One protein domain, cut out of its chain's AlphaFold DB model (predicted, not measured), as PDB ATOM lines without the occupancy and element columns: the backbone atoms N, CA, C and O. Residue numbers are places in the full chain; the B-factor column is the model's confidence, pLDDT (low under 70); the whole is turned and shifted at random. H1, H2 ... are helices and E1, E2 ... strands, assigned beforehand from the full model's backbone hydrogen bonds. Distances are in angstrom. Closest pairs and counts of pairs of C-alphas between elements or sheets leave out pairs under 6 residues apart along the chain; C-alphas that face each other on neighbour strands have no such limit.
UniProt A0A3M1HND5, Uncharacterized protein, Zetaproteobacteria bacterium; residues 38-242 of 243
ATOM      1  N   LEU A  38       9.859  86.901  32.663       75.06
ATOM      2  CA  LEU A  38       9.775  86.612  31.231       75.06
ATOM      3  C   LEU A  38       9.388  85.158  30.976       75.06
ATOM      4  O   LEU A  38       8.441  84.924  30.234       75.06
ATOM      5  N   GLU A  39      10.122  84.211  31.561       80.00
ATOM      6  CA  GLU A  39       9.874  82.784  31.345       80.00
ATOM      7  C   GLU A  39       8.466  82.410  31.796       80.00
ATOM      8  O   GLU A  39       7.747  81.776  31.038       80.00
ATOM      9  N   HIS A  40       8.012  82.917  32.945       84.31
ATOM     10  CA  HIS A  40       6.645  82.687  33.406       84.31
ATOM     11  C   HIS A  40       5.602  83.208  32.405       84.31
ATOM     12  O   HIS A  40       4.755  82.447  31.957       84.31
ATOM     13  N   ARG A  41       5.725  84.465  31.950       83.44
ATOM     14  CA  ARG A  41       4.798  85.051  30.961       83.44
ATOM     15  C   ARG A  41       4.825  84.335  29.619       83.44
ATOM     16  O   ARG A  41       3.811  84.273  28.935       83.44
ATOM     17  N   ARG A  42       5.994  83.844  29.220       84.56
ATOM     18  CA  ARG A  42       6.159  83.068  27.997       84.56
ATOM     19  C   ARG A  42       5.502  81.698  28.136       84.56
ATOM     20  O   ARG A  42       4.860  81.268  27.188       84.56
ATOM     21  N   THR A  43       5.661  81.029  29.273       87.25
ATOM     22  CA  THR A  43       4.996  79.755  29.559       87.25
ATOM     23  C   THR A  43       3.483  79.921  29.543       87.25
ATOM     24  O   THR A  43       2.829  79.156  28.842       87.25
ATOM     25  N   ASP A  44       2.952  80.950  30.209       86.94
ATOM     26  CA  ASP A  44       1.516  81.245  30.197       86.94
ATOM     27  C   ASP A  44       1.022  81.474  28.756       86.94
ATOM     28  O   ASP A  44       0.068  80.843  28.312       86.94
ATOM     29  N   ALA A  45       1.746  82.291  27.972       87.06
ATOM     30  CA  ALA A  45       1.428  82.527  26.561       87.06
ATOM     31  C   ALA A  45       1.392  81.229  25.744       87.06
ATOM     32  O   ALA A  45       0.504  81.038  24.922       87.06
ATOM     33  N   VAL A  46       2.367  80.341  25.951       90.56
ATOM     34  CA  VAL A  46       2.444  79.059  25.242       90.56
ATOM     35  C   VAL A  46       1.272  78.156  25.611       90.56
ATOM     36  O   VAL A  46       0.685  77.569  24.709       90.56
ATOM     37  N   GLN A  47       0.914  78.069  26.893       91.31
ATOM     38  CA  GLN A  47      -0.210  77.252  27.354       91.31
ATOM     39  C   GLN A  47      -1.539  77.754  26.781       91.31
ATOM     40  O   GLN A  47      -2.292  76.965  26.215       91.31
ATOM     41  N   ASP A  48      -1.786  79.063  26.839       90.56
ATOM     42  CA  ASP A  48      -3.004  79.662  26.288       90.56
ATOM     43  C   ASP A  48      -3.088  79.457  24.767       90.56
ATOM     44  O   ASP A  48      -4.147  79.126  24.230       90.56
ATOM     45  N   MET A  49      -1.960  79.594  24.057       93.19
ATOM     46  CA  MET A  49      -1.888  79.313  22.620       93.19
ATOM     47  C   MET A  49      -2.147  77.840  22.303       93.19
ATOM     48  O   MET A  49      -2.819  77.549  21.317       93.19
ATOM     49  N   GLU A  50      -1.612  76.911  23.096       94.50
ATOM     50  CA  GLU A  50      -1.826  75.474  22.902       94.50
ATOM     51  C   GLU A  50      -3.288  75.090  23.130       94.50
ATOM     52  O   GLU A  50      -3.830  74.340  22.325       94.50
ATOM     53  N   ILE A  51      -3.955  75.662  24.135       93.38
ATOM     54  CA  ILE A  51      -5.396  75.462  24.360       93.38
ATOM     55  C   ILE A  51      -6.207  76.003  23.177       93.38
ATOM     56  O   ILE A  51      -7.061  75.297  22.644       93.38
ATOM     57  N   ALA A  52      -5.926  77.232  22.729       94.94
ATOM     58  CA  ALA A  52      -6.634  77.835  21.600       94.94
ATOM     59  C   ALA A  52      -6.445  77.030  20.304       94.94
ATOM     60  O   ALA A  52      -7.408  76.776  19.580       94.94
ATOM     61  N   LEU A  53      -5.215  76.594  20.018       96.88
ATOM     62  CA  LEU A  53      -4.924  75.751  18.861       96.88
ATOM     63  C   LEU A  53      -5.547  74.360  18.995       96.88
ATOM     64  O   LEU A  53      -6.023  73.828  18.001       96.88
ATOM     65  N   GLU A  54      -5.589  73.769  20.185       96.88
ATOM     66  CA  GLU A  54      -6.251  72.480  20.398       96.88
ATOM     67  C   GLU A  54      -7.760  72.569  20.142       96.88
ATOM     68  O   GLU A  54      -8.321  71.696  19.486       96.88
ATOM     69  N   MET A  55      -8.412  73.653  20.570       95.31
ATOM     70  CA  MET A  55      -9.823  73.888  20.248       95.31
ATOM     71  C   MET A  55     -10.045  74.004  18.735       95.31
ATOM     72  O   MET A  55     -10.930  73.346  18.191       95.31
ATOM     73  N   ILE A  56      -9.194  74.765  18.038       97.06
ATOM     74  CA  ILE A  56      -9.256  74.873  16.574       97.06
ATOM     75  C   ILE A  56      -8.983  73.516  15.913       97.06
ATOM     76  O   ILE A  56      -9.637  73.182  14.928       97.06
ATOM     77  N   ARG A  57      -8.047  72.714  16.440       96.94
ATOM     78  CA  ARG A  57      -7.764  71.356  15.947       96.94
ATOM     79  C   ARG A  57      -9.022  70.512  15.996       96.94
ATOM     80  O   ARG A  57      -9.406  69.963  14.971       96.94
ATOM     81  N   GLN A  58      -9.649  70.444  17.166       95.75
ATOM     82  CA  GLN A  58     -10.846  69.644  17.385       95.75
ATOM     83  C   GLN A  58     -11.993  70.110  16.491       95.75
ATOM     84  O   GLN A  58     -12.692  69.278  15.923       95.75
ATOM     85  N   ASP A  59     -12.165  71.419  16.304       95.31
ATOM     86  CA  ASP A  59     -13.177  71.935  15.385       95.31
ATOM     87  C   ASP A  59     -12.859  71.582  13.921       95.31
ATOM     88  O   ASP A  59     -13.756  71.151  13.205       95.31
ATOM     89  N   ILE A  60     -11.602  71.689  13.468       96.25
ATOM     90  CA  ILE A  60     -11.206  71.286  12.104       96.25
ATOM     91  C   ILE A  60     -11.411  69.784  11.901       96.25
ATOM     92  O   ILE A  60     -11.946  69.389  10.869       96.25
ATOM     93  N   GLU A  61     -11.000  68.952  12.858       95.44
ATOM     94  CA  GLU A  61     -11.155  67.493  12.806       95.44
ATOM     95  C   GLU A  61     -12.631  67.078  12.795       95.44
ATOM     96  O   GLU A  61     -13.013  66.192  12.028       95.44
ATOM     97  N   ASN A  62     -13.476  67.769  13.564       93.06
ATOM     98  CA  ASN A  62     -14.931  67.592  13.550       93.06
ATOM     99  C   ASN A  62     -15.629  68.303  12.377       93.06
ATOM    100  O   ASN A  62     -16.849  68.175  12.219       93.06
ATOM    101  N   GLY A  63     -14.872  69.033  11.559       93.12
ATOM    102  CA  GLY A  63     -15.355  69.729  10.380       93.12
ATOM    103  C   GLY A  63     -15.956  68.771   9.357       93.12
ATOM    104  O   GLY A  63     -15.517  67.628   9.204       93.12
ATOM    105  N   LEU A  64     -16.975  69.241   8.646       92.31
ATOM    106  CA  LEU A  64     -17.700  68.447   7.663       92.31
ATOM    107  C   LEU A  64     -17.058  68.530   6.276       92.31
ATOM    108  O   LEU A  64     -16.734  69.609   5.775       92.31
ATOM    109  N   VAL A  65     -16.952  67.382   5.607       93.44
ATOM    110  CA  VAL A  65     -16.662  67.286   4.169       93.44
ATOM    111  C   VAL A  65     -17.920  66.816   3.448       93.44
ATOM    112  O   VAL A  65     -18.292  65.655   3.556       93.44
ATOM    113  N   VAL A  66     -18.574  67.702   2.694       91.12
ATOM    114  CA  VAL A  66     -19.837  67.400   1.997       91.12
ATOM    115  C   VAL A  66     -19.559  67.164   0.517       91.12
ATOM    116  O   VAL A  66     -19.134  68.079  -0.194       91.12
ATOM    117  N   GLY A  67     -19.776  65.938   0.035       86.19
ATOM    118  CA  GLY A  67     -19.509  65.572  -1.363       86.19
ATOM    119  C   GLY A  67     -18.073  65.882  -1.807       86.19
ATOM    120  O   GLY A  67     -17.862  66.411  -2.899       86.19
ATOM    121  N   GLY A  68     -17.098  65.640  -0.925       86.25
ATOM    122  CA  GLY A  68     -15.676  65.917  -1.165       86.25
ATOM    123  C   GLY A  68     -15.259  67.385  -1.023       86.25
ATOM    124  O   GLY A  68     -14.099  67.709  -1.271       86.25
ATOM    125  N   VAL A  69     -16.169  68.277  -0.618       91.25
ATOM    126  CA  VAL A  69     -15.869  69.696  -0.394       91.25
ATOM    127  C   VAL A  69     -15.821  69.987   1.110       91.25
ATOM    128  O   VAL A  69     -16.851  69.846   1.778       91.25
ATOM    129  N   PRO A  70     -14.667  70.405   1.662       92.75
ATOM    130  CA  PRO A  70     -14.577  70.789   3.066       92.75
ATOM    131  C   PRO A  70     -15.416  72.044   3.321       92.75
ATOM    132  O   PRO A  70     -15.293  73.035   2.601       92.75
ATOM    133  N   GLN A  71     -16.239  72.016   4.363       94.44
ATOM    134  CA  GLN A  71     -17.047  73.152   4.809       94.44
ATOM    135  C   GLN A  71     -16.236  74.051   5.755       94.44
ATOM    136  O   GLN A  71     -16.632  74.350   6.881       94.44
ATOM    137  N   ILE A  72     -15.049  74.444   5.287       94.88
ATOM    138  CA  ILE A  72     -14.138  75.355   5.980       94.88
ATOM    139  C   ILE A  72     -13.908  76.560   5.078       94.88
ATOM    140  O   ILE A  72     -13.358  76.431   3.982       94.88
ATOM    141  N   THR A  73     -14.307  77.734   5.560       95.12
ATOM    142  CA  THR A  73     -14.153  79.005   4.849       95.12
ATOM    143  C   THR A  73     -13.115  79.859   5.560       95.12
ATOM    144  O   THR A  73     -13.194  80.062   6.767       95.12
ATOM    145  N   ILE A  74     -12.141  80.362   4.804       95.12
ATOM    146  CA  ILE A  74     -11.060  81.217   5.302       95.12
ATOM    147  C   ILE A  74     -11.182  82.566   4.604       95.12
ATOM    148  O   ILE A  74     -11.164  82.616   3.371       95.12
ATOM    149  N   GLN A  75     -11.275  83.644   5.375       95.12
ATOM    150  CA  GLN A  75     -11.330  85.006   4.862       95.12
ATOM    151  C   GLN A  75     -10.292  85.890   5.566       95.12
ATOM    152  O   GLN A  75     -10.165  85.827   6.786       95.12
ATOM    153  N   PRO A  76      -9.569  86.741   4.820       91.62
ATOM    154  CA  PRO A  76      -9.311  86.607   3.389       91.62
ATOM    155  C   PRO A  76      -8.695  85.240   3.052       91.62
ATOM    156  O   PRO A  76      -7.911  84.684   3.819       91.62
ATOM    157  N   ALA A  77      -9.049  84.700   1.886       84.12
ATOM    158  CA  ALA A  77      -8.468  83.450   1.416       84.12
ATOM    159  C   ALA A  77      -6.957  83.627   1.153       84.12
ATOM    160  O   ALA A  77      -6.555  84.620   0.531       84.12
ATOM    161  N   PRO A  78      -6.099  82.677   1.561       78.81
ATOM    162  CA  PRO A  78      -4.678  82.729   1.244       78.81
ATOM    163  C   PRO A  78      -4.448  82.797  -0.275       78.81
ATOM    164  O   PRO A  78      -5.143  82.107  -1.024       78.81
ATOM    165  N   PRO A  79      -3.469  83.581  -0.763       77.38
ATOM    166  CA  PRO A  79      -2.460  84.339  -0.016       77.38
ATOM    167  C   PRO A  79      -2.824  85.825   0.203       77.38
ATOM    168  O   PRO A  79      -1.928  86.647   0.370       77.38
ATOM    169  N   ALA A  80      -4.104  86.210   0.140       79.88
ATOM    170  CA  ALA A  80      -4.502  87.620   0.050       79.88
ATOM    171  C   ALA A  80      -4.206  88.463   1.310       79.88
ATOM    172  O   ALA A  80      -4.181  89.691   1.224       79.88
ATOM    173  N   GLY A  81      -3.961  87.838   2.461       83.19
ATOM    174  CA  GLY A  81      -3.615  88.528   3.702       83.19
ATOM    175  C   GLY A  81      -3.781  87.637   4.933       83.19
ATOM    176  O   GLY A  81      -4.043  86.444   4.773       83.19
ATOM    177  N   PRO A  82      -3.630  88.206   6.145       85.75
ATOM    178  CA  PRO A  82      -3.897  87.501   7.393       85.75
ATOM    179  C   PRO A  82      -5.356  87.106   7.517       85.75
ATOM    180  O   PRO A  82      -6.226  87.895   7.160       85.75
ATOM    181  N   THR A  83      -5.609  85.903   8.032       93.00
ATOM    182  CA  THR A  83      -6.962  85.396   8.260       93.00
ATOM    183  C   THR A  83      -7.652  86.262   9.306       93.00
ATOM    184  O   THR A  83      -7.226  86.314  10.455       93.00
ATOM    185  N   THR A  84      -8.724  86.942   8.914       95.12
ATOM    186  CA  THR A  84      -9.597  87.697   9.818       95.12
ATOM    187  C   THR A  84     -10.730  86.826  10.323       95.12
ATOM    188  O   THR A  84     -11.134  86.952  11.472       95.12
ATOM    189  N   ASP A  85     -11.200  85.902   9.491       95.50
ATOM    190  CA  ASP A  85     -12.335  85.059   9.797       95.50
ATOM    191  C   ASP A  85     -12.085  83.630   9.322       95.50
ATOM    192  O   ASP A  85     -11.687  83.376   8.180       95.50
ATOM    193  N   LEU A  86     -12.341  82.682  10.215       96.00
ATOM    194  CA  LEU A  86     -12.346  81.259   9.922       96.00
ATOM    195  C   LEU A  86     -13.703  80.700  10.335       96.00
ATOM    196  O   LEU A  86     -14.047  80.713  11.516       96.00
ATOM    197  N   TRP A  87     -14.443  80.175   9.363       95.44
ATOM    198  CA  TRP A  87     -15.682  79.445   9.603       95.44
ATOM    199  C   TRP A  87     -15.474  77.959   9.376       95.44
ATOM    200  O   TRP A  87     -14.892  77.559   8.365       95.44
ATOM    201  N   ILE A  88     -15.980  77.150  10.297       95.31
ATOM    202  CA  ILE A  88     -15.935  75.692  10.229       95.31
ATOM    203  C   ILE A  88     -17.341  75.176  10.508       95.31
ATOM    204  O   ILE A  88     -17.875  75.373  11.603       95.31
ATOM    205  N   GLU A  89     -17.949  74.520   9.525       93.25
ATOM    206  CA  GLU A  89     -19.181  73.766   9.742       93.25
ATOM    207  C   GLU A  89     -18.818  72.408  10.349       93.25
ATOM    208  O   GLU A  89     -18.056  71.638   9.759       93.25
ATOM    209  N   VAL A  90     -19.340  72.124  11.538       92.00
ATOM    210  CA  VAL A  90     -19.020  70.931  12.332       92.00
ATOM    211  C   VAL A  90     -20.266  70.093  12.580       92.00
ATOM    212  O   VAL A  90     -21.384  70.612  12.617       92.00
ATOM    213  N   TRP A  91     -20.078  68.794  12.802       87.44
ATOM    214  CA  TRP A  91     -21.145  67.952  13.341       87.44
ATOM    215  C   TRP A  91     -21.337  68.228  14.839       87.44
ATOM    216  O   TRP A  91     -20.383  68.139  15.609       87.44
ATOM    217  N   GLU A  92     -22.560  68.547  15.261       87.31
ATOM    218  CA  GLU A  92     -22.905  68.912  16.638       87.31
ATOM    219  C   GLU A  92     -24.101  68.091  17.161       87.31
ATOM    220  O   GLU A  92     -25.270  68.496  17.036       87.31
ATOM    221  N   PRO A  93     -23.825  66.902  17.726       84.19
ATOM    222  CA  PRO A  93     -24.851  66.006  18.238       84.19
ATOM    223  C   PRO A  93     -25.349  66.388  19.639       84.19
ATOM    224  O   PRO A  93     -26.349  65.821  20.084       84.19
ATOM    225  N   ASP A  94     -24.699  67.318  20.347       85.56
ATOM    226  CA  ASP A  94     -25.103  67.685  21.703       85.56
ATOM    227  C   ASP A  94     -26.365  68.556  21.693       85.56
ATOM    228  O   ASP A  94     -26.359  69.692  21.229       85.56
ATOM    229  N   VAL A  95     -27.464  68.047  22.251       83.25
ATOM    230  CA  VAL A  95     -28.740  68.775  22.356       83.25
ATOM    231  C   VAL A  95     -28.606  70.025  23.238       83.25
ATOM    232  O   VAL A  95     -29.321  71.006  23.025       83.25
ATOM    233  N   ALA A  96     -27.666  70.039  24.192       86.19
ATOM    234  CA  ALA A  96     -27.421  71.199  25.047       86.19
ATOM    235  C   ALA A  96     -26.865  72.394  24.259       86.19
ATOM    236  O   ALA A  96     -27.192  73.537  24.581       86.19
ATOM    237  N   PHE A  97     -26.100  72.144  23.188       83.25
ATOM    238  CA  PHE A  97     -25.686  73.186  22.247       83.25
ATOM    239  C   PHE A  97     -26.899  73.868  21.597       83.25
ATOM    240  O   PHE A  97     -26.909  75.080  21.392       83.25
ATOM    241  N   TRP A  98     -27.958  73.100  21.340       82.75
ATOM    242  CA  TRP A  98     -29.187  73.547  20.687       82.75
ATOM    243  C   TRP A  98     -30.221  74.121  21.666       82.75
ATOM    244  O   TRP A  98     -31.419  73.967  21.451       82.75
ATOM    245  N   ASN A  99     -29.794  74.760  22.763       85.25
ATOM    246  CA  ASN A  99     -30.682  75.287  23.814       85.25
ATOM    247  C   ASN A  99     -31.653  74.238  24.394       85.25
ATOM    248  O   ASN A  99     -32.750  74.573  24.842       85.25
ATOM    249  N   ASN A 100     -31.244  72.965  24.398       85.31
ATOM    250  CA  ASN A 100     -32.086  71.819  24.742       85.31
ATOM    251  C   ASN A 100     -33.318  71.626  23.828       85.31
ATOM    252  O   ASN A 100     -34.294  70.997  24.236       85.31
ATOM    253  N   ASP A 101     -33.278  72.140  22.595       83.12
ATOM    254  CA  ASP A 101     -34.339  72.001  21.597       83.12
ATOM    255  C   ASP A 101     -33.934  71.016  20.485       83.12
ATOM    256  O   ASP A 101     -33.174  71.325  19.561       83.12
ATOM    257  N   ALA A 102     -34.488  69.804  20.557       84.62
ATOM    258  CA  ALA A 102     -34.265  68.759  19.560       84.62
ATOM    259  C   ALA A 102     -34.823  69.120  18.167       84.62
ATOM    260  O   ALA A 102     -34.318  68.616  17.163       84.62
ATOM    261  N   ASN A 103     -35.830  69.997  18.073       86.00
ATOM    262  CA  ASN A 103     -36.345  70.442  16.777       86.00
ATOM    263  C   ASN A 103     -35.344  71.370  16.097       86.00
ATOM    264  O   ASN A 103     -35.114  71.232  14.899       86.00
ATOM    265  N   LEU A 104     -34.709  72.278  16.852       81.06
ATOM    266  CA  LEU A 104     -33.625  73.105  16.316       81.06
ATOM    267  C   LEU A 104     -32.492  72.222  15.809       81.06
ATOM    268  O   LEU A 104     -32.073  72.387  14.670       81.06
ATOM    269  N   GLN A 105     -32.062  71.234  16.591       82.56
ATOM    270  CA  GLN A 105     -31.035  70.282  16.170       82.56
ATOM    271  C   GLN A 105     -31.378  69.573  14.844       82.56
ATOM    272  O   GLN A 105     -30.543  69.527  13.935       82.56
ATOM    273  N   GLN A 106     -32.601  69.050  14.712       81.06
ATOM    274  CA  GLN A 106     -33.048  68.332  13.513       81.06
ATOM    275  C   GLN A 106     -33.218  69.252  12.301       81.06
ATOM    276  O   GLN A 106     -32.714  68.930  11.229       81.06
ATOM    277  N   ASN A 107     -33.847  70.420  12.467       83.62
ATOM    278  CA  ASN A 107     -33.986  71.430  11.405       83.62
ATOM    279  C   ASN A 107     -32.624  71.877  10.862       83.62
ATOM    280  O   ASN A 107     -32.486  72.295   9.712       83.62
ATOM    281  N   ASN A 108     -31.612  71.777  11.716       79.56
ATOM    282  CA  ASN A 108     -30.251  72.166  11.440       79.56
ATOM    283  C   ASN A 108     -29.365  71.002  10.982       79.56
ATOM    284  O   ASN A 108     -28.170  71.217  10.778       79.56
ATOM    285  N   ASN A 109     -29.939  69.808  10.791       84.31
ATOM    286  CA  ASN A 109     -29.265  68.571  10.396       84.31
ATOM    287  C   ASN A 109     -28.018  68.267  11.241       84.31
ATOM    288  O   ASN A 109     -27.034  67.758  10.708       84.31
ATOM    289  N   TYR A 110     -28.052  68.595  12.539       83.31
ATOM    290  CA  TYR A 110     -26.915  68.440  13.457       83.31
ATOM    291  C   TYR A 110     -25.659  69.218  13.022       83.31
ATOM    292  O   TYR A 110     -24.546  68.825  13.354       83.31
ATOM    293  N   ARG A 111     -25.803  70.319  12.271       87.19
ATOM    294  CA  ARG A 111     -24.667  71.089  11.742       87.19
ATOM    295  C   ARG A 111     -24.463  72.397  12.499       87.19
ATOM    296  O   ARG A 111     -25.256  73.327  12.361       87.19
ATOM    297  N   GLY A 112     -23.413  72.474  13.306       88.50
ATOM    298  CA  GLY A 112     -22.990  73.700  13.984       88.50
ATOM    299  C   GLY A 112     -22.051  74.535  13.112       88.50
ATOM    300  O   GLY A 112     -21.371  73.994  12.245       88.50
ATOM    301  N   LEU A 113     -21.976  75.844  13.359       91.00
ATOM    302  CA  LEU A 113     -20.996  76.731  12.726       91.00
ATOM    303  C   LEU A 113     -20.093  77.337  13.800       91.00
ATOM    304  O   LEU A 113     -20.580  77.994  14.719       91.00
ATOM    305  N   ARG A 114     -18.786  77.109  13.681       93.19
ATOM    306  CA  ARG A 114     -17.755  77.747  14.506       93.19
ATOM    307  C   ARG A 114     -17.174  78.912  13.737       93.19
ATOM    308  O   ARG A 114     -16.730  78.719  12.608       93.19
ATOM    309  N   HIS A 115     -17.156  80.093  14.338       94.94
ATOM    310  CA  HIS A 115     -16.582  81.293  13.740       94.94
ATOM    311  C   HIS A 115     -15.478  81.840  14.628       94.94
ATOM    312  O   HIS A 115     -15.711  82.358  15.719       94.94
ATOM    313  N   TYR A 116     -14.254  81.731  14.139       95.81
ATOM    314  CA  TYR A 116     -13.095  82.357  14.740       95.81
ATOM    315  C   TYR A 116     -12.886  83.724  14.098       95.81
ATOM    316  O   TYR A 116     -12.707  83.815  12.886       95.81
ATOM    317  N   GLN A 117     -12.897  84.770  14.920       94.94
ATOM    318  CA  GLN A 117     -12.720  86.157  14.502       94.94
ATOM    319  C   GLN A 117     -11.407  86.693  15.058       94.94
ATOM    320  O   GLN A 117     -11.235  86.840  16.272       94.94
ATOM    321  N   PHE A 118     -10.479  87.005  14.167       94.69
ATOM    322  CA  PHE A 118      -9.228  87.650  14.502       94.69
ATOM    323  C   PHE A 118      -9.331  89.161  14.307       94.69
ATOM    324  O   PHE A 118      -9.647  89.669  13.232       94.69
ATOM    325  N   ALA A 119      -8.966  89.883  15.360       91.94
ATOM    326  CA  ALA A 119      -8.618  91.288  15.288       91.94
ATOM    327  C   ALA A 119      -7.251  91.484  15.956       91.94
ATOM    328  O   ALA A 119      -6.945  90.786  16.925       91.94
ATOM    329  N   PRO A 120      -6.423  92.449  15.515       89.88
ATOM    330  CA  PRO A 120      -5.155  92.724  16.176       89.88
ATOM    331  C   PRO A 120      -5.336  92.909  17.689       89.88
ATOM    332  O   PRO A 120      -5.966  93.856  18.154       89.88
ATOM    333  N   GLY A 121      -4.764  91.987  18.454       90.81
ATOM    334  CA  GLY A 121      -4.835  91.912  19.906       90.81
ATOM    335  C   GLY A 121      -5.633  90.743  20.466       90.81
ATOM    336  O   GLY A 121      -5.299  90.294  21.562       90.81
ATOM    337  N   VAL A 122      -6.610  90.206  19.736       93.38
ATOM    338  CA  VAL A 122      -7.524  89.181  20.250       93.38
ATOM    339  C   VAL A 122      -7.997  88.234  19.149       93.38
ATOM    340  O   VAL A 122      -8.360  88.646  18.050       93.38
ATOM    341  N   LEU A 123      -8.037  86.949  19.475       94.81
ATOM    342  CA  LEU A 123      -8.772  85.946  18.721       94.81
ATOM    343  C   LEU A 123     -10.028  85.608  19.518       94.81
ATOM    344  O   LEU A 123      -9.949  85.280  20.703       94.81
ATOM    345  N   LYS A 124     -11.185  85.719  18.879       94.62
ATOM    346  CA  LYS A 124     -12.482  85.392  19.465       94.62
ATOM    347  C   LYS A 124     -13.062  84.163  18.786       94.62
ATOM    348  O   LYS A 124     -12.755  83.895  17.630       94.62
ATOM    349  N   LEU A 125     -13.909  83.453  19.507       94.00
ATOM    350  CA  LEU A 125     -14.675  82.320  19.033       94.00
ATOM    351  C   LEU A 125     -16.152  82.587  19.303       94.00
ATOM    352  O   LEU A 125     -16.560  82.813  20.442       94.00
ATOM    353  N   ASP A 126     -16.949  82.505  18.254       91.50
ATOM    354  CA  ASP A 126     -18.372  82.260  18.366       91.50
ATOM    355  C   ASP A 126     -18.650  80.790  18.035       91.50
ATOM    356  O   ASP A 126     -18.312  80.291  16.959       91.50
ATOM    357  N   ARG A 127     -19.230  80.069  18.996       86.88
ATOM    358  CA  ARG A 127     -19.588  78.661  18.807       86.88
ATOM    359  C   ARG A 127     -20.936  78.494  18.103       86.88
ATOM    360  O   ARG A 127     -21.198  77.374  17.668       86.88
ATOM    361  N   ASN A 128     -21.770  79.538  18.017       77.25
ATOM    362  CA  ASN A 128     -23.136  79.478  17.494       77.25
ATOM    363  C   ASN A 128     -23.531  80.719  16.661       77.25
ATOM    364  O   ASN A 128     -24.568  81.338  16.880       77.25
ATOM    365  N   THR A 129     -22.744  81.030  15.633       70.50
ATOM    366  CA  THR A 129     -22.937  82.141  14.665       70.50
ATOM    367  C   THR A 129     -24.206  82.004  13.796       70.50
ATOM    368  O   THR A 129     -24.492  82.815  12.920       70.50
ATOM    369  N   ARG A 130     -24.996  80.940  13.982       63.47
ATOM    370  CA  ARG A 130     -26.023  80.497  13.027       63.47
ATOM    371  C   ARG A 130     -27.219  81.447  12.895       63.47
ATOM    372  O   ARG A 130     -27.809  81.522  11.819       63.47
ATOM    373  N   ASP A 131     -27.549  82.192  13.944       58.16
ATOM    374  CA  ASP A 131     -28.772  83.007  13.987       58.16
ATOM    375  C   ASP A 131     -28.555  84.451  13.489       58.16
ATOM    376  O   ASP A 131     -29.426  85.308  13.637       58.16
ATOM    377  N   GLY A 132     -27.378  84.748  12.918       58.25
ATOM    378  CA  GLY A 132     -26.995  86.100  12.490       58.25
ATOM    379  C   GLY A 132     -26.754  87.073  13.651       58.25
ATOM    380  O   GLY A 132     -26.593  88.274  13.429       58.25
ATOM    381  N   ALA A 133     -26.741  86.564  14.885       67.31
ATOM    382  CA  ALA A 133     -26.441  87.298  16.103       67.31
ATOM    383  C   ALA A 133     -25.091  86.836  16.661       67.31
ATOM    384  O   ALA A 133     -25.036  86.162  17.689       67.31
ATOM    385  N   ASP A 134     -24.013  87.194  15.965       74.19
ATOM    386  CA  ASP A 134     -22.661  86.837  16.381       74.19
ATOM    387  C   ASP A 134     -22.391  87.349  17.804       74.19
ATOM    388  O   ASP A 134     -22.457  88.554  18.079       74.19
ATOM    389  N   SER A 135     -22.052  86.437  18.718       83.88
ATOM    390  CA  SER A 135     -21.644  86.763  20.092       83.88
ATOM    391  C   SER A 135     -20.239  86.229  20.389       83.88
ATOM    392  O   SER A 135     -20.047  85.410  21.294       83.88
ATOM    393  N   PRO A 136     -19.224  86.680  19.625       88.38
ATOM    394  CA  PRO A 136     -17.878  86.140  19.696       88.38
ATOM    395  C   PRO A 136     -17.272  86.410  21.073       88.38
ATOM    396  O   PRO A 136     -17.053  87.559  21.473       88.38
ATOM    397  N   GLN A 137     -16.973  85.331  21.790       90.12
ATOM    398  CA  GLN A 137     -16.294  85.389  23.073       90.12
ATOM    399  C   GLN A 137     -14.787  85.334  22.850       90.12
ATOM    400  O   GLN A 137     -14.312  84.580  22.002       90.12
ATOM    401  N   PRO A 138     -13.996  86.116  23.582       90.81
ATOM    402  CA  PRO A 138     -12.554  86.019  23.461       90.81
ATOM    403  C   PRO A 138     -12.032  84.627  23.818       90.81
ATOM    404  O   PRO A 138     -12.352  84.089  24.877       90.81
ATOM    405  N   LEU A 139     -11.194  84.085  22.943       91.31
ATOM    406  CA  LEU A 139     -10.510  82.813  23.138       91.31
ATOM    407  C   LEU A 139      -9.108  83.038  23.707       91.31
ATOM    408  O   LEU A 139      -8.728  82.432  24.702       91.31
ATOM    409  N   ILE A 140      -8.348  83.939  23.084       91.12
ATOM    410  CA  ILE A 140      -7.005  84.330  23.518       91.12
ATOM    411  C   ILE A 140      -6.752  85.792  23.157       91.12
ATOM    412  O   ILE A 140      -7.174  86.272  22.105       91.12
ATOM    413  N   GLY A 141      -6.028  86.502  24.019       85.69
ATOM    414  CA  GLY A 141      -5.655  87.894  23.803       85.69
ATOM    415  C   GLY A 141      -6.396  88.868  24.711       85.69
ATOM    416  O   GLY A 141      -6.848  88.506  25.800       85.69
ATOM    417  N   ASP A 142      -6.462  90.134  24.310       76.19
ATOM    418  CA  ASP A 142      -6.928  91.195  25.201       76.19
ATOM    419  C   ASP A 142      -8.457  91.238  25.350       76.19
ATOM    420  O   ASP A 142      -9.200  91.403  24.381       76.19
ATOM    421  N   THR A 143      -8.920  91.103  26.595       62.12
ATOM    422  CA  THR A 143     -10.330  91.198  27.010       62.12
ATOM    423  C   THR A 143     -10.533  92.170  28.163       62.12
ATOM    424  O   THR A 143     -11.650  92.339  28.653       62.12
ATOM    425  N   GLY A 144      -9.463  92.824  28.620       59.88
ATOM    426  CA  GLY A 144      -9.519  93.710  29.766       59.88
ATOM    427  C   GLY A 144      -8.142  94.188  30.222       59.88
ATOM    428  O   GLY A 144      -7.121  93.607  29.872       59.88
ATOM    429  N   PRO A 145      -8.087  95.188  31.119       53.88
ATOM    430  CA  PRO A 145      -6.872  95.933  31.488       53.88
ATOM    431  C   PRO A 145      -5.753  95.110  32.162       53.88
ATOM    432  O   PRO A 145      -4.737  95.668  32.573       53.88
ATOM    433  N   LYS A 146      -5.937  93.794  32.321       51.81
ATOM    434  CA  LYS A 146      -4.963  92.850  32.881       51.81
ATOM    435  C   LYS A 146      -4.507  91.778  31.887       51.81
ATOM    436  O   LYS A 146      -3.651  90.978  32.267       51.81
ATOM    437  N   SER A 147      -5.049  91.734  30.667       64.12
ATOM    438  CA  SER A 147      -4.561  90.787  29.669       64.12
ATOM    439  C   SER A 147      -3.202  91.253  29.168       64.12
ATOM    440  O   SER A 147      -3.006  92.390  28.748       64.12
ATOM    441  N   TYR A 148      -2.225  90.372  29.304       74.44
ATOM    442  CA  TYR A 148      -0.847  90.599  28.894       74.44
ATOM    443  C   TYR A 148      -0.537  89.844  27.602       74.44
ATOM    444  O   TYR A 148       0.606  89.846  27.175       74.44
ATOM    445  N   LEU A 149      -1.507  89.179  26.980       84.06
ATOM    446  CA  LEU A 149      -1.305  88.490  25.713       84.06
ATOM    447  C   LEU A 149      -1.961  89.300  24.611       84.06
ATOM    448  O   LEU A 149      -3.117  89.698  24.723       84.06
ATOM    449  N   LYS A 150      -1.208  89.549  23.545       90.75
ATOM    450  CA  LYS A 150      -1.703  90.264  22.375       90.75
ATOM    451  C   LYS A 150      -1.511  89.377  21.160       90.75
ATOM    452  O   LYS A 150      -0.371  89.145  20.761       90.75
ATOM    453  N   VAL A 151      -2.604  88.888  20.581       92.75
ATOM    454  CA  VAL A 151      -2.539  88.153  19.310       92.75
ATOM    455  C   VAL A 151      -2.141  89.131  18.210       92.75
ATOM    456  O   VAL A 151      -2.729  90.201  18.077       92.75
ATOM    457  N   VAL A 152      -1.097  88.810  17.464       93.38
ATOM    458  CA  VAL A 152      -0.477  89.708  16.481       93.38
ATOM    459  C   VAL A 152      -0.835  89.278  15.078       93.38
ATOM    460  O   VAL A 152      -1.046  90.129  14.221       93.38
ATOM    461  N   ASP A 153      -0.885  87.967  14.873       93.50
ATOM    462  CA  ASP A 153      -1.235  87.377  13.602       93.50
ATOM    463  C   ASP A 153      -1.942  86.038  13.814       93.50
ATOM    464  O   ASP A 153      -1.644  85.287  14.753       93.50
ATOM    465  N   PHE A 154      -2.879  85.769  12.917       95.19
ATOM    466  CA  PHE A 154      -3.632  84.535  12.816       95.19
ATOM    467  C   PHE A 154      -3.726  84.183  11.338       95.19
ATOM    468  O   PHE A 154      -4.196  84.969  10.517       95.19
ATOM    469  N   GLN A 155      -3.221  83.007  10.987       94.62
ATOM    470  CA  GLN A 155      -3.134  82.572   9.600       94.62
ATOM    471  C   GLN A 155      -3.635  81.145   9.510       94.62
ATOM    472  O   GLN A 155      -3.181  80.272  10.250       94.62
ATOM    473  N   VAL A 156      -4.537  80.897   8.574       95.19
ATOM    474  CA  VAL A 156      -5.036  79.563   8.266       95.19
ATOM    475  C   VAL A 156      -4.860  79.338   6.784       95.19
ATOM    476  O   VAL A 156      -5.245  80.178   5.973       95.19
ATOM    477  N   TRP A 157      -4.283  78.205   6.406       94.38
ATOM    478  CA  TRP A 157      -4.137  77.873   4.998       94.38
ATOM    479  C   TRP A 157      -4.247  76.379   4.738       94.38
ATOM    480  O   TRP A 157      -3.871  75.557   5.575       94.38
ATOM    481  N   PRO A 158      -4.724  76.008   3.544       93.75
ATOM    482  CA  PRO A 158      -4.592  74.658   3.040       93.75
ATOM    483  C   PRO A 158      -3.158  74.136   3.008       93.75
ATOM    484  O   PRO A 158      -2.266  74.779   2.466       93.75
ATOM    485  N   ALA A 159      -2.942  72.930   3.519       92.25
ATOM    486  CA  ALA A 159      -1.622  72.321   3.644       92.25
ATOM    487  C   ALA A 159      -1.472  71.024   2.839       92.25
ATOM    488  O   ALA A 159      -0.625  70.184   3.162       92.25
ATOM    489  N   GLY A 160      -2.301  70.845   1.807       89.62
ATOM    490  CA  GLY A 160      -2.233  69.693   0.925       89.62
ATOM    491  C   GLY A 160      -1.003  69.733   0.009       89.62
ATOM    492  O   GLY A 160      -0.393  70.788  -0.186       89.62
ATOM    493  N   PRO A 161      -0.636  68.600  -0.622       86.19
ATOM    494  CA  PRO A 161       0.551  68.474  -1.472       86.19
ATOM    495  C   PRO A 161       0.626  69.527  -2.584       86.19
ATOM    496  O   PRO A 161       1.708  70.026  -2.893       86.19
ATOM    497  N   ASN A 162      -0.534  69.917  -3.117       86.31
ATOM    498  CA  ASN A 162      -0.672  70.868  -4.220       86.31
ATOM    499  C   ASN A 162      -1.024  72.290  -3.763       86.31
ATOM    500  O   ASN A 162      -1.040  73.200  -4.587       86.31
ATOM    501  N   ASP A 163      -1.296  72.501  -2.475       87.81
ATOM    502  CA  ASP A 163      -1.658  73.822  -1.977       87.81
ATOM    503  C   ASP A 163      -0.406  74.703  -1.810       87.81
ATOM    504  O   ASP A 163       0.662  74.201  -1.423       87.81
ATOM    505  N   PRO A 164      -0.493  76.007  -2.122       80.94
ATOM    506  CA  PRO A 164       0.611  76.929  -1.906       80.94
ATOM    507  C   PRO A 164       0.857  77.109  -0.404       80.94
ATOM    508  O   PRO A 164      -0.071  77.336   0.368       80.94
ATOM    509  N   ALA A 165       2.122  77.030   0.012       74.44
ATOM    510  CA  ALA A 165       2.496  77.447   1.358       74.44
ATOM    511  C   ALA A 165       2.403  78.980   1.452       74.44
ATOM    512  O   ALA A 165       2.750  79.660   0.479       74.44
ATOM    513  N   PRO A 166       1.977  79.541   2.594       80.81
ATOM    514  CA  PRO A 166       2.004  80.973   2.790       80.81
ATOM    515  C   PRO A 166       3.453  81.439   2.780       80.81
ATOM    516  O   PRO A 166       4.375  80.775   3.272       80.81
ATOM    517  N   THR A 167       3.643  82.603   2.187       86.94
ATOM    518  CA  THR A 167       4.924  83.278   2.152       86.94
ATOM    519  C   THR A 167       4.765  84.666   2.727       86.94
ATOM    520  O   THR A 167       3.707  85.292   2.691       86.94
ATOM    521  N   CYS A 168       5.851  85.146   3.301       88.38
ATOM    522  CA  CYS A 168       5.985  86.520   3.726       88.38
ATOM    523  C   CYS A 168       5.890  87.465   2.523       88.38
ATOM    524  O   CYS A 168       6.171  87.046   1.398       88.38
ATOM    525  N   PRO A 169       5.632  88.769   2.734       85.06
ATOM    526  CA  PRO A 169       5.615  89.753   1.645       85.06
ATOM    527  C   PRO A 169       6.903  89.786   0.801       85.06
ATOM    528  O   PRO A 169       6.892  90.197  -0.352       85.06
ATOM    529  N   ASN A 170       8.026  89.333   1.367       84.56
ATOM    530  CA  ASN A 170       9.320  89.204   0.689       84.56
ATOM    531  C   ASN A 170       9.528  87.848  -0.028       84.56
ATOM    532  O   ASN A 170      10.646  87.548  -0.445       84.56
ATOM    533  N   GLY A 171       8.492  87.008  -0.120       85.56
ATOM    534  CA  GLY A 171       8.508  85.690  -0.756       85.56
ATOM    535  C   GLY A 171       9.147  84.565   0.067       85.56
ATOM    536  O   GLY A 171       9.197  83.429  -0.402       85.56
ATOM    537  N   ARG A 172       9.645  84.834   1.282       88.31
ATOM    538  CA  ARG A 172      10.231  83.792   2.141       88.31
ATOM    539  C   ARG A 172       9.146  82.919   2.773       88.31
ATOM    540  O   ARG A 172       8.080  83.440   3.097       88.31
ATOM    541  N   PRO A 173       9.409  81.621   2.997       87.50
ATOM    542  CA  PRO A 173       8.497  80.785   3.765       87.50
ATOM    543  C   PRO A 173       8.441  81.252   5.222       87.50
ATOM    544  O   PRO A 173       9.413  81.805   5.748       87.50
ATOM    545  N   TYR A 174       7.315  80.987   5.877       91.62
ATOM    546  CA  TYR A 174       7.159  81.233   7.307       91.62
ATOM    547  C   TYR A 174       8.154  80.397   8.125       91.62
ATOM    548  O   TYR A 174       8.403  79.220   7.848       91.62
ATOM    549  N   LEU A 175       8.738  81.015   9.149       90.00
ATOM    550  CA  LEU A 175       9.747  80.399   9.998       90.00
ATOM    551  C   LEU A 175       9.134  79.267  10.826       90.00
ATOM    552  O   LEU A 175       8.276  79.502  11.674       90.00
ATOM    553  N   GLY A 176       9.630  78.045  10.629       88.12
ATOM    554  CA  GLY A 176       9.180  76.877  11.388       88.12
ATOM    555  C   GLY A 176       7.807  76.346  10.973       88.12
ATOM    556  O   GLY A 176       7.258  75.518  11.696       88.12
ATOM    557  N   ALA A 177       7.264  76.794   9.834       89.81
ATOM    558  CA  ALA A 177       6.050  76.210   9.284       89.81
ATOM    559  C   ALA A 177       6.252  74.704   9.030       89.81
ATOM    560  O   ALA A 177       7.300  74.303   8.508       89.81
ATOM    561  N   PRO A 178       5.279  73.862   9.407       91.00
ATOM    562  CA  PRO A 178       5.401  72.421   9.258       91.00
ATOM    563  C   PRO A 178       5.366  72.004   7.783       91.00
ATOM    564  O   PRO A 178       4.864  72.722   6.913       91.00
ATOM    565  N   ALA A 179       5.901  70.815   7.499       88.88
ATOM    566  CA  ALA A 179       5.836  70.225   6.167       88.88
ATOM    567  C   ALA A 179       4.381  69.953   5.752       88.88
ATOM    568  O   ALA A 179       3.497  69.809   6.593       88.88
ATOM    569  N   LYS A 180       4.129  69.856   4.444       89.25
ATOM    570  CA  LYS A 180       2.798  69.519   3.920       89.25
ATOM    571  C   LYS A 180       2.316  68.178   4.479       89.25
ATOM    572  O   LYS A 180       3.108  67.250   4.642       89.25
ATOM    573  N   MET A 181       1.017  68.086   4.734       90.62
ATOM    574  CA  MET A 181       0.386  66.891   5.287       90.62
ATOM    575  C   MET A 181      -0.201  66.040   4.157       90.62
ATOM    576  O   MET A 181      -0.723  66.572   3.174       90.62
ATOM    577  N   ILE A 182      -0.120  64.715   4.295       90.81
ATOM    578  CA  ILE A 182      -0.807  63.796   3.382       90.81
ATOM    579  C   ILE A 182      -2.313  63.871   3.684       90.81
ATOM    580  O   ILE A 182      -2.700  63.623   4.826       90.81
ATOM    581  N   PRO A 183      -3.156  64.216   2.696       91.50
ATOM    582  CA  PRO A 183      -4.606  64.262   2.852       91.50
ATOM    583  C   PRO A 183      -5.161  62.896   3.291       91.50
ATOM    584  O   PRO A 183      -4.867  61.903   2.617       91.50
ATOM    585  N   PRO A 184      -5.947  62.804   4.378       92.75
ATOM    586  CA  PRO A 184      -6.586  61.547   4.733       92.75
ATOM    587  C   PRO A 184      -7.718  61.220   3.752       92.75
ATOM    588  O   PRO A 184      -8.432  62.103   3.273       92.75
ATOM    589  N   THR A 185      -7.890  59.933   3.461       93.94
ATOM    590  CA  THR A 185      -9.060  59.424   2.737       93.94
ATOM    591  C   THR A 185     -10.149  59.096   3.748       93.94
ATOM    592  O   THR A 185      -9.917  58.335   4.684       93.94
ATOM    593  N   LEU A 186     -11.328  59.674   3.555       93.50
ATOM    594  CA  LEU A 186     -12.516  59.437   4.361       93.50
ATOM    595  C   LEU A 186     -13.506  58.592   3.563       93.50
ATOM    596  O   LEU A 186     -13.563  58.697   2.337       93.50
ATOM    597  N   ASN A 187     -14.300  57.791   4.266       92.31
ATOM    598  CA  ASN A 187     -15.475  57.149   3.692       92.31
ATOM    599  C   ASN A 187     -16.702  57.972   4.087       92.31
ATOM    600  O   ASN A 187     -16.848  58.306   5.263       92.31
ATOM    601  N   ASP A 188     -17.557  58.292   3.124       89.44
ATOM    602  CA  ASP A 188     -18.884  58.830   3.405       89.44
ATOM    603  C   ASP A 188     -19.859  57.706   3.813       89.44
ATOM    604  O   ASP A 188     -19.562  56.510   3.717       89.44
ATOM    605  N   GLU A 189     -21.046  58.084   4.278       85.94
ATOM    606  CA  GLU A 189     -22.112  57.169   4.694       85.94
ATOM    607  C   GLU A 189     -22.665  56.304   3.552       85.94
ATOM    608  O   GLU A 189     -23.305  55.285   3.812       85.94
ATOM    609  N   SER A 190     -22.407  56.677   2.295       89.06
ATOM    610  CA  SER A 190     -22.773  55.898   1.106       89.06
ATOM    611  C   SER A 190     -21.690  54.891   0.688       89.06
ATOM    612  O   SER A 190     -21.903  54.101  -0.234       89.06
ATOM    613  N   GLY A 191     -20.542  54.880   1.377       88.31
ATOM    614  CA  GLY A 191     -19.372  54.061   1.049       88.31
ATOM    615  C   GLY A 191     -18.472  54.663  -0.035       88.31
ATOM    616  O   GLY A 191     -17.537  54.002  -0.493       88.31
ATOM    617  N   GLY A 192     -18.737  55.902  -0.451       91.88
ATOM    618  CA  GLY A 192     -17.880  56.682  -1.329       91.88
ATOM    619  C   GLY A 192     -16.605  57.120  -0.614       91.88
ATOM    620  O   GLY A 192     -16.605  57.412   0.580       91.88
ATOM    621  N   GLN A 193     -15.494  57.157  -1.348       93.12
ATOM    622  CA  GLN A 193     -14.224  57.658  -0.831       93.12
ATOM    623  C   GLN A 193     -14.031  59.115  -1.226       93.12
ATOM    624  O   GLN A 193     -14.092  59.462  -2.407       93.12
ATOM    625  N   VAL A 194     -13.736  59.957  -0.241       92.94
ATOM    626  CA  VAL A 194     -13.412  61.367  -0.448       92.94
ATOM    627  C   VAL A 194     -12.071  61.704   0.188       92.94
ATOM    628  O   VAL A 194     -11.725  61.224   1.264       92.94
ATOM    629  N   THR A 195     -11.294  62.549  -0.478       92.12
ATOM    630  CA  THR A 195     -10.017  63.026   0.058       92.12
ATOM    631  C   THR A 195     -10.255  64.297   0.861       92.12
ATOM    632  O   THR A 195     -10.690  65.307   0.310       92.12
ATOM    633  N   SER A 196      -9.955  64.257   2.157       93.12
ATOM    634  CA  SER A 196     -10.087  65.408   3.049       93.12
ATOM    635  C   SER A 196      -8.916  66.368   2.897       93.12
ATOM    636  O   SER A 196      -7.765  65.957   2.772       93.12
ATOM    637  N   LYS A 197      -9.193  67.669   2.914       93.81
ATOM    638  CA  LYS A 197      -8.177  68.704   2.734       93.81
ATOM    639  C   LYS A 197      -7.521  69.038   4.082       93.81
ATOM    640  O   LYS A 197      -8.236  69.454   4.987       93.81
ATOM    641  N   PRO A 198      -6.194  68.890   4.247       95.25
ATOM    642  CA  PRO A 198      -5.528  69.298   5.476       95.25
ATOM    643  C   PRO A 198      -5.314  70.814   5.508       95.25
ATOM    644  O   PRO A 198      -5.147  71.461   4.470       95.25
ATOM    645  N   TYR A 199      -5.247  71.362   6.713       95.62
ATOM    646  CA  TYR A 199      -5.039  72.771   7.002       95.62
ATOM    647  C   TYR A 199      -3.894  72.937   7.998       95.62
ATOM    648  O   TYR A 199      -3.660  72.087   8.859       95.62
ATOM    649  N   VAL A 200      -3.181  74.052   7.882       95.88
ATOM    650  CA  VAL A 200      -2.272  74.544   8.915       95.88
ATOM    651  C   VAL A 200      -2.858  75.816   9.495       95.88
ATOM    652  O   VAL A 200      -3.345  76.676   8.761       95.88
ATOM    653  N   VAL A 201      -2.777  75.931  10.814       96.12
ATOM    654  CA  VAL A 201      -3.137  77.126  11.567       96.12
ATOM    655  C   VAL A 201      -1.880  77.642  12.250       96.12
ATOM    656  O   VAL A 201      -1.170  76.880  12.907       96.12
ATOM    657  N   MET A 202      -1.596  78.928  12.095       95.81
ATOM    658  CA  MET A 202      -0.542  79.633  12.808       95.81
ATOM    659  C   MET A 202      -1.161  80.684  13.713       95.81
ATOM    660  O   MET A 202      -2.029  81.454  13.300       95.81
ATOM    661  N   LEU A 203      -0.639  80.744  14.930       95.44
ATOM    662  CA  LEU A 203      -0.932  81.794  15.886       95.44
ATOM    663  C   LEU A 203       0.380  82.456  16.307       95.44
ATOM    664  O   LEU A 203       1.338  81.769  16.677       95.44
ATOM    665  N   GLU A 204       0.421  83.785  16.259       94.81
ATOM    666  CA  GLU A 204       1.543  84.589  16.747       94.81
ATOM    667  C   GLU A 204       1.073  85.533  17.858       94.81
ATOM    668  O   GLU A 204       0.128  86.301  17.683       94.81
ATOM    669  N   VAL A 205       1.760  85.506  19.004       92.75
ATOM    670  CA  VAL A 205       1.422  86.314  20.186       92.75
ATOM    671  C   VAL A 205       2.618  87.156  20.638       92.75
ATOM    672  O   VAL A 205       3.758  86.690  20.686       92.75
ATOM    673  N   GLU A 206       2.359  88.419  20.982       91.00
ATOM    674  CA  GLU A 206       3.296  89.306  21.676       91.00
ATOM    675  C   GLU A 206       3.368  88.966  23.159       91.00
ATOM    676  O   GLU A 206       2.336  88.865  23.822       91.00
ATOM    677  N   VAL A 207       4.583  88.905  23.704       85.38
ATOM    678  CA  VAL A 207       4.790  88.800  25.151       85.38
ATOM    679  C   VAL A 207       5.341  90.143  25.664       85.38
ATOM    680  O   VAL A 207       6.468  90.508  25.315       85.38
ATOM    681  N   PRO A 208       4.600  90.910  26.490       77.12
ATOM    682  CA  PRO A 208       4.903  92.295  26.864       77.12
ATOM    683  C   PRO A 208       5.922  92.359  28.005       77.12
ATOM    684  O   PRO A 208       5.696  92.921  29.079       77.12
ATOM    685  N   VAL A 209       7.080  91.752  27.785       70.38
ATOM    686  CA  VAL A 209       8.207  91.770  28.715       70.38
ATOM    687  C   VAL A 209       9.439  92.179  27.930       70.38
ATOM    688  O   VAL A 209       9.946  91.450  27.078       70.38
ATOM    689  N   GLY A 210       9.919  93.389  28.217       62.44
ATOM    690  CA  GLY A 210      11.167  93.899  27.675       62.44
ATOM    691  C   GLY A 210      12.326  93.059  28.194       62.44
ATOM    692  O   GLY A 210      12.818  93.285  29.293       62.44
ATOM    693  N   SER A 211      12.761  92.077  27.412       58.88
ATOM    694  CA  SER A 211      13.942  91.280  27.725       58.88
ATOM    695  C   SER A 211      14.978  91.394  26.611       58.88
ATOM    696  O   SER A 211      14.655  91.646  25.445       58.88
ATOM    697  N   ARG A 212      16.252  91.239  26.987       61.38
ATOM    698  CA  ARG A 212      17.374  91.157  26.043       61.38
ATOM    699  C   ARG A 212      17.476  89.782  25.366       61.38
ATOM    700  O   ARG A 212      18.197  89.670  24.385       61.38
ATOM    701  N   PHE A 213      16.772  88.770  25.878       64.44
ATOM    702  CA  PHE A 213      16.989  87.357  25.540       64.44
ATOM    703  C   PHE A 213      15.825  86.697  24.785       64.44
ATOM    704  O   PHE A 213      15.980  85.591  24.279       64.44
ATOM    705  N   GLY A 214      14.665  87.352  24.682       66.19
ATOM    706  CA  GLY A 214      13.540  86.841  23.897       66.19
ATOM    707  C   GLY A 214      13.801  86.936  22.391       66.19
ATOM    708  O   GLY A 214      14.434  87.886  21.927       66.19
ATOM    709  N   GLN A 215      13.280  85.979  21.616       76.19
ATOM    710  CA  GLN A 215      13.280  86.079  20.158       76.19
ATOM    711  C   GLN A 215      12.365  87.233  19.736       76.19
ATOM    712  O   GLN A 215      11.142  87.158  19.826       76.19
ATOM    713  N   LYS A 216      12.987  88.333  19.310       88.25
ATOM    714  CA  LYS A 216      12.319  89.531  18.798       88.25
ATOM    715  C   LYS A 216      12.215  89.469  17.284       88.25
ATOM    716  O   LYS A 216      12.805  90.292  16.583       88.25
ATOM    717  N   ARG A 217      11.582  88.410  16.790       90.88
ATOM    718  CA  ARG A 217      11.327  88.220  15.367       90.88
ATOM    719  C   ARG A 217       9.902  87.739  15.158       90.88
ATOM    720  O   ARG A 217       9.425  86.952  15.968       90.88
ATOM    721  N   ASP A 218       9.261  88.224  14.105       91.94
ATOM    722  CA  ASP A 218       7.957  87.727  13.658       91.94
ATOM    723  C   ASP A 218       8.094  86.376  12.929       91.94
ATOM    724  O   ASP A 218       9.208  85.870  12.723       91.94
ATOM    725  N   HIS A 219       6.970  85.789  12.508       91.31
ATOM    726  CA  HIS A 219       6.960  84.561  11.702       91.31
ATOM    727  C   HIS A 219       7.718  84.689  10.366       91.31
ATOM    728  O   HIS A 219       8.124  83.682   9.789       91.31
ATOM    729  N   CYS A 220       7.983  85.909   9.898       92.38
ATOM    730  CA  CYS A 220       8.782  86.203   8.710       92.38
ATOM    731  C   CYS A 220      10.278  86.411   8.982       92.38
ATOM    732  O   CYS A 220      11.071  86.581   8.048       92.38
ATOM    733  N   GLY A 221      10.689  86.385  10.249       91.75
ATOM    734  CA  GLY A 221      12.057  86.643  10.675       91.75
ATOM    735  C   GLY A 221      12.439  88.128  10.727       91.75
ATOM    736  O   GLY A 221      13.617  88.423  10.959       91.75
ATOM    737  N   ASN A 222      11.496  89.054  10.531       92.56
ATOM    738  CA  ASN A 222      11.735  90.489  10.663       92.56
ATOM    739  C   ASN A 222      11.862  90.868  12.144       92.56
ATOM    740  O   ASN A 222      11.175  90.287  12.982       92.56
ATOM    741  N   PRO A 223      12.716  91.842  12.500       91.56
ATOM    742  CA  PRO A 223      12.889  92.258  13.886       91.56
ATOM    743  C   PRO A 223      11.625  92.923  14.456       91.56
ATOM    744  O   PRO A 223      11.008  93.763  13.805       91.56
ATOM    745  N   THR A 224      11.291  92.611  15.708       90.75
ATOM    746  CA  THR A 224      10.150  93.185  16.442       90.75
ATOM    747  C   THR A 224      10.610  93.954  17.685       90.75
ATOM    748  O   THR A 224      11.728  93.789  18.176       90.75
ATOM    749  N   GLN A 225       9.756  94.827  18.233       88.25
ATOM    750  CA  GLN A 225      10.083  95.560  19.468       88.25
ATOM    751  C   GLN A 225      10.034  94.649  20.706       88.25
ATOM    752  O   GLN A 225      10.904  94.719  21.587       88.25
ATOM    753  N   LEU A 226       9.030  93.771  20.742       87.50
ATOM    754  CA  LEU A 226       8.750  92.842  21.830       87.50
ATOM    755  C   LEU A 226       8.929  91.386  21.376       87.50
ATOM    756  O   LEU A 226       8.793  91.101  20.182       87.50
ATOM    757  N   PRO A 227       9.262  90.464  22.300       88.75
ATOM    758  CA  PRO A 227       9.335  89.040  21.996       88.75
ATOM    759  C   PRO A 227       8.024  88.489  21.427       88.75
ATOM    760  O   PRO A 227       6.937  88.892  21.853       88.75
ATOM    761  N   ARG A 228       8.147  87.537  20.501       89.75
ATOM    762  CA  ARG A 228       7.024  86.817  19.893       89.75
ATOM    763  C   ARG A 228       7.068  85.342  20.261       89.75
ATOM    764  O   ARG A 228       8.143  84.756  20.402       89.75
ATOM    765  N   VAL A 229       5.894  84.740  20.389       91.19
ATOM    766  CA  VAL A 229       5.723  83.287  20.420       91.19
ATOM    767  C   VAL A 229       4.904  82.904  19.201       91.19
ATOM    768  O   VAL A 229       3.839  83.467  18.971       91.19
ATOM    769  N   ILE A 230       5.423  81.958  18.424       93.75
ATOM    770  CA  ILE A 230       4.773  81.423  17.228       93.75
ATOM    771  C   ILE A 230       4.482  79.948  17.492       93.75
ATOM    772  O   ILE A 230       5.335  79.217  18.022       93.75
ATOM    773  N   ARG A 231       3.273  79.513  17.149       95.31
ATOM    774  CA  ARG A 231       2.867  78.109  17.190       95.31
ATOM    775  C   ARG A 231       2.117  77.752  15.922       95.31
ATOM    776  O   ARG A 231       1.387  78.573  15.373       95.31
ATOM    777  N   TYR A 232       2.320  76.512  15.502       95.69
ATOM    778  CA  TYR A 232       1.653  75.918  14.360       95.69
ATOM    779  C   TYR A 232       0.860  74.703  14.809       95.69
ATOM    780  O   TYR A 232       1.265  73.973  15.715       95.69
ATOM    781  N   LEU A 233      -0.235  74.476  14.109       96.19
ATOM    782  CA  LEU A 233      -1.101  73.324  14.218       96.19
ATOM    783  C   LEU A 233      -1.337  72.782  12.812       96.19
ATOM    784  O   LEU A 233      -1.529  73.568  11.889       96.19
ATOM    785  N   GLN A 234      -1.382  71.460  12.660       95.31
ATOM    786  CA  GLN A 234      -1.902  70.811  11.458       95.31
ATOM    787  C   GLN A 234      -3.103  69.958  11.833       95.31
ATOM    788  O   GLN A 234      -3.055  69.258  12.843       95.31
ATOM    789  N   ALA A 235      -4.158  70.036  11.033       96.62
ATOM    790  CA  ALA A 235      -5.384  69.274  11.227       96.62
ATOM    791  C   ALA A 235      -6.075  69.054   9.878       96.62
ATOM    792  O   ALA A 235      -5.879  69.823   8.937       96.62
ATOM    793  N   ALA A 236      -6.893  68.015   9.772       96.56
ATOM    794  CA  ALA A 236      -7.732  67.767   8.609       96.56
ATOM    795  C   ALA A 236      -9.111  67.309   9.092       96.56
ATOM    796  O   ALA A 236      -9.160  66.575  10.078       96.56
ATOM    797  N   PRO A 237     -10.203  67.679   8.404       95.94
ATOM    798  CA  PRO A 237     -11.511  67.089   8.654       95.94
ATOM    799  C   PRO A 237     -11.453  65.565   8.630       95.94
ATOM    800  O   PRO A 237     -10.831  64.984   7.734       95.94
ATOM    801  N   LEU A 238     -12.104  64.933   9.603       94.00
ATOM    802  CA  LEU A 238     -12.159  63.478   9.751       94.00
ATOM    803  C   LEU A 238     -13.549  62.905   9.453       94.00
ATOM    804  O   LEU A 238     -13.708  61.688   9.410       94.00
ATOM    805  N   ASN A 239     -14.536  63.768   9.197       89.75
ATOM    806  CA  ASN A 239     -15.914  63.378   8.928       89.75
ATOM    807  C   ASN A 239     -16.325  63.779   7.509       89.75
ATOM    808  O   ASN A 239     -16.155  64.929   7.092       89.75
ATOM    809  N   ALA A 240     -16.893  62.830   6.769       90.12
ATOM    810  CA  ALA A 240     -17.439  63.048   5.439       90.12
ATOM    811  C   ALA A 240     -18.917  62.671   5.402       90.12
ATOM    812  O   ALA A 240     -19.320  61.693   6.028       90.12
ATOM    813  N   VAL A 241     -19.692  63.450   4.651       88.00
ATOM    814  CA  VAL A 241     -21.089  63.167   4.344       88.00
ATOM    815  C   VAL A 241     -21.353  63.259   2.844       88.00
ATOM    816  O   VAL A 241     -20.793  64.115   2.142       88.00
ATOM    817  N   SER A 242     -22.205  62.372   2.341       85.62
ATOM    818  CA  SER A 242     -22.701  62.400   0.971       85.62
ATOM    819  C   SER A 242     -23.613  63.619   0.761       85.62
ATOM    820  O   SER A 242     -23.996  64.317   1.706       85.62
TER     821      SER A 242
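This is residues 38 to 242 of the 243 residues of an uncharacterized protein of Zetaproteobacteria bacterium (UniProt A0A3M1HND5). Two twisted antiparallel sheets, E2-E3-E4-E5-E6 and E7-E10-E11, stand partly face to face as a sandwich, and the long helix H1 packs on both. Two small strand pairs, E1 with E12 (parallel) and E8 with E9 (antiparallel), pack together at one end; the link of residues 207 to 227 reaches the other. The printed part has 205 residues, with two named helices and twelve named strands in the order H1, E1 to E3, H2, E4 to E12. The class is mixed, with under half of the residues in named elements. The whole is compact, with a radius of gyration of the C-alphas of 18.1 A and spans of 58 by 40 by 27 A.

H1, residues 38 to 61, precedes E1, residues 64 to 66, parallel to E12, residues 239 to 241; N 65 and O 239 are 3.0 A apart, within hydrogen-bond range. E2, residues 72 to 75, E3, 85 to 91, E4, 111 to 119, E5, 122 to 126, and E6, 137 to 141, form one sheet in that order. Within hydrogen-bond range are N 73 and O 87 at 2.9 A, N 88 and O 114 at 2.9 A, N 117 and O 124 at 2.9 A, and N 123 and O 140 at 2.8 A. E2 and E3 are a hairpin; hairpins E4 and E5, E5 and E6 make a meander, each strand the antiparallel neighbour of the one before. H2, residues 102 to 107, is not on this sheet. E7, residues 150 to 158, E10, 199 to 206, and E11, 228 to 235, form the other sheet, with N 155 and O 202 at 3.0 A and, in the hairpin E10 and E11, N 201 and O 233 at 2.9 A. The sandwich's facing parts are 9.5 A centre to centre, their strands at 42 degrees. H1 is on both sheets, giving two layers, helix on one face, with each: its height is 8.5 A over E7-E10-E11 and 10.6 A over the other. The closest C-alphas of H1 and E11 are those of Arg 57 and Ala 235, 5.7 A. E8, residues 185 to 187, and E9, 193 to 195, are a hairpin, with N 186 and O 194 at 2.8 A. Every O i to N i+4 pair in H1 and H2 is within hydrogen-bond range.

H1 begins at C-alpha 38 (9.775, 86.612, 31.231) and is 33.8 A long. E4 measures 26.0 A, E7 25.0 A and E10 23.6 A. E12 ends at C-alpha 241 (-21.089, 63.167, 4.344).

The C-alphas farthest apart, Ser 190 and Arg 212, are 59.0 A apart. The printed part has no cut. The links E7 to E8 and E10 to E11 are long. The pLDDT is under 70 in residues 130 to 133, 143 to 147 and 210 to 214.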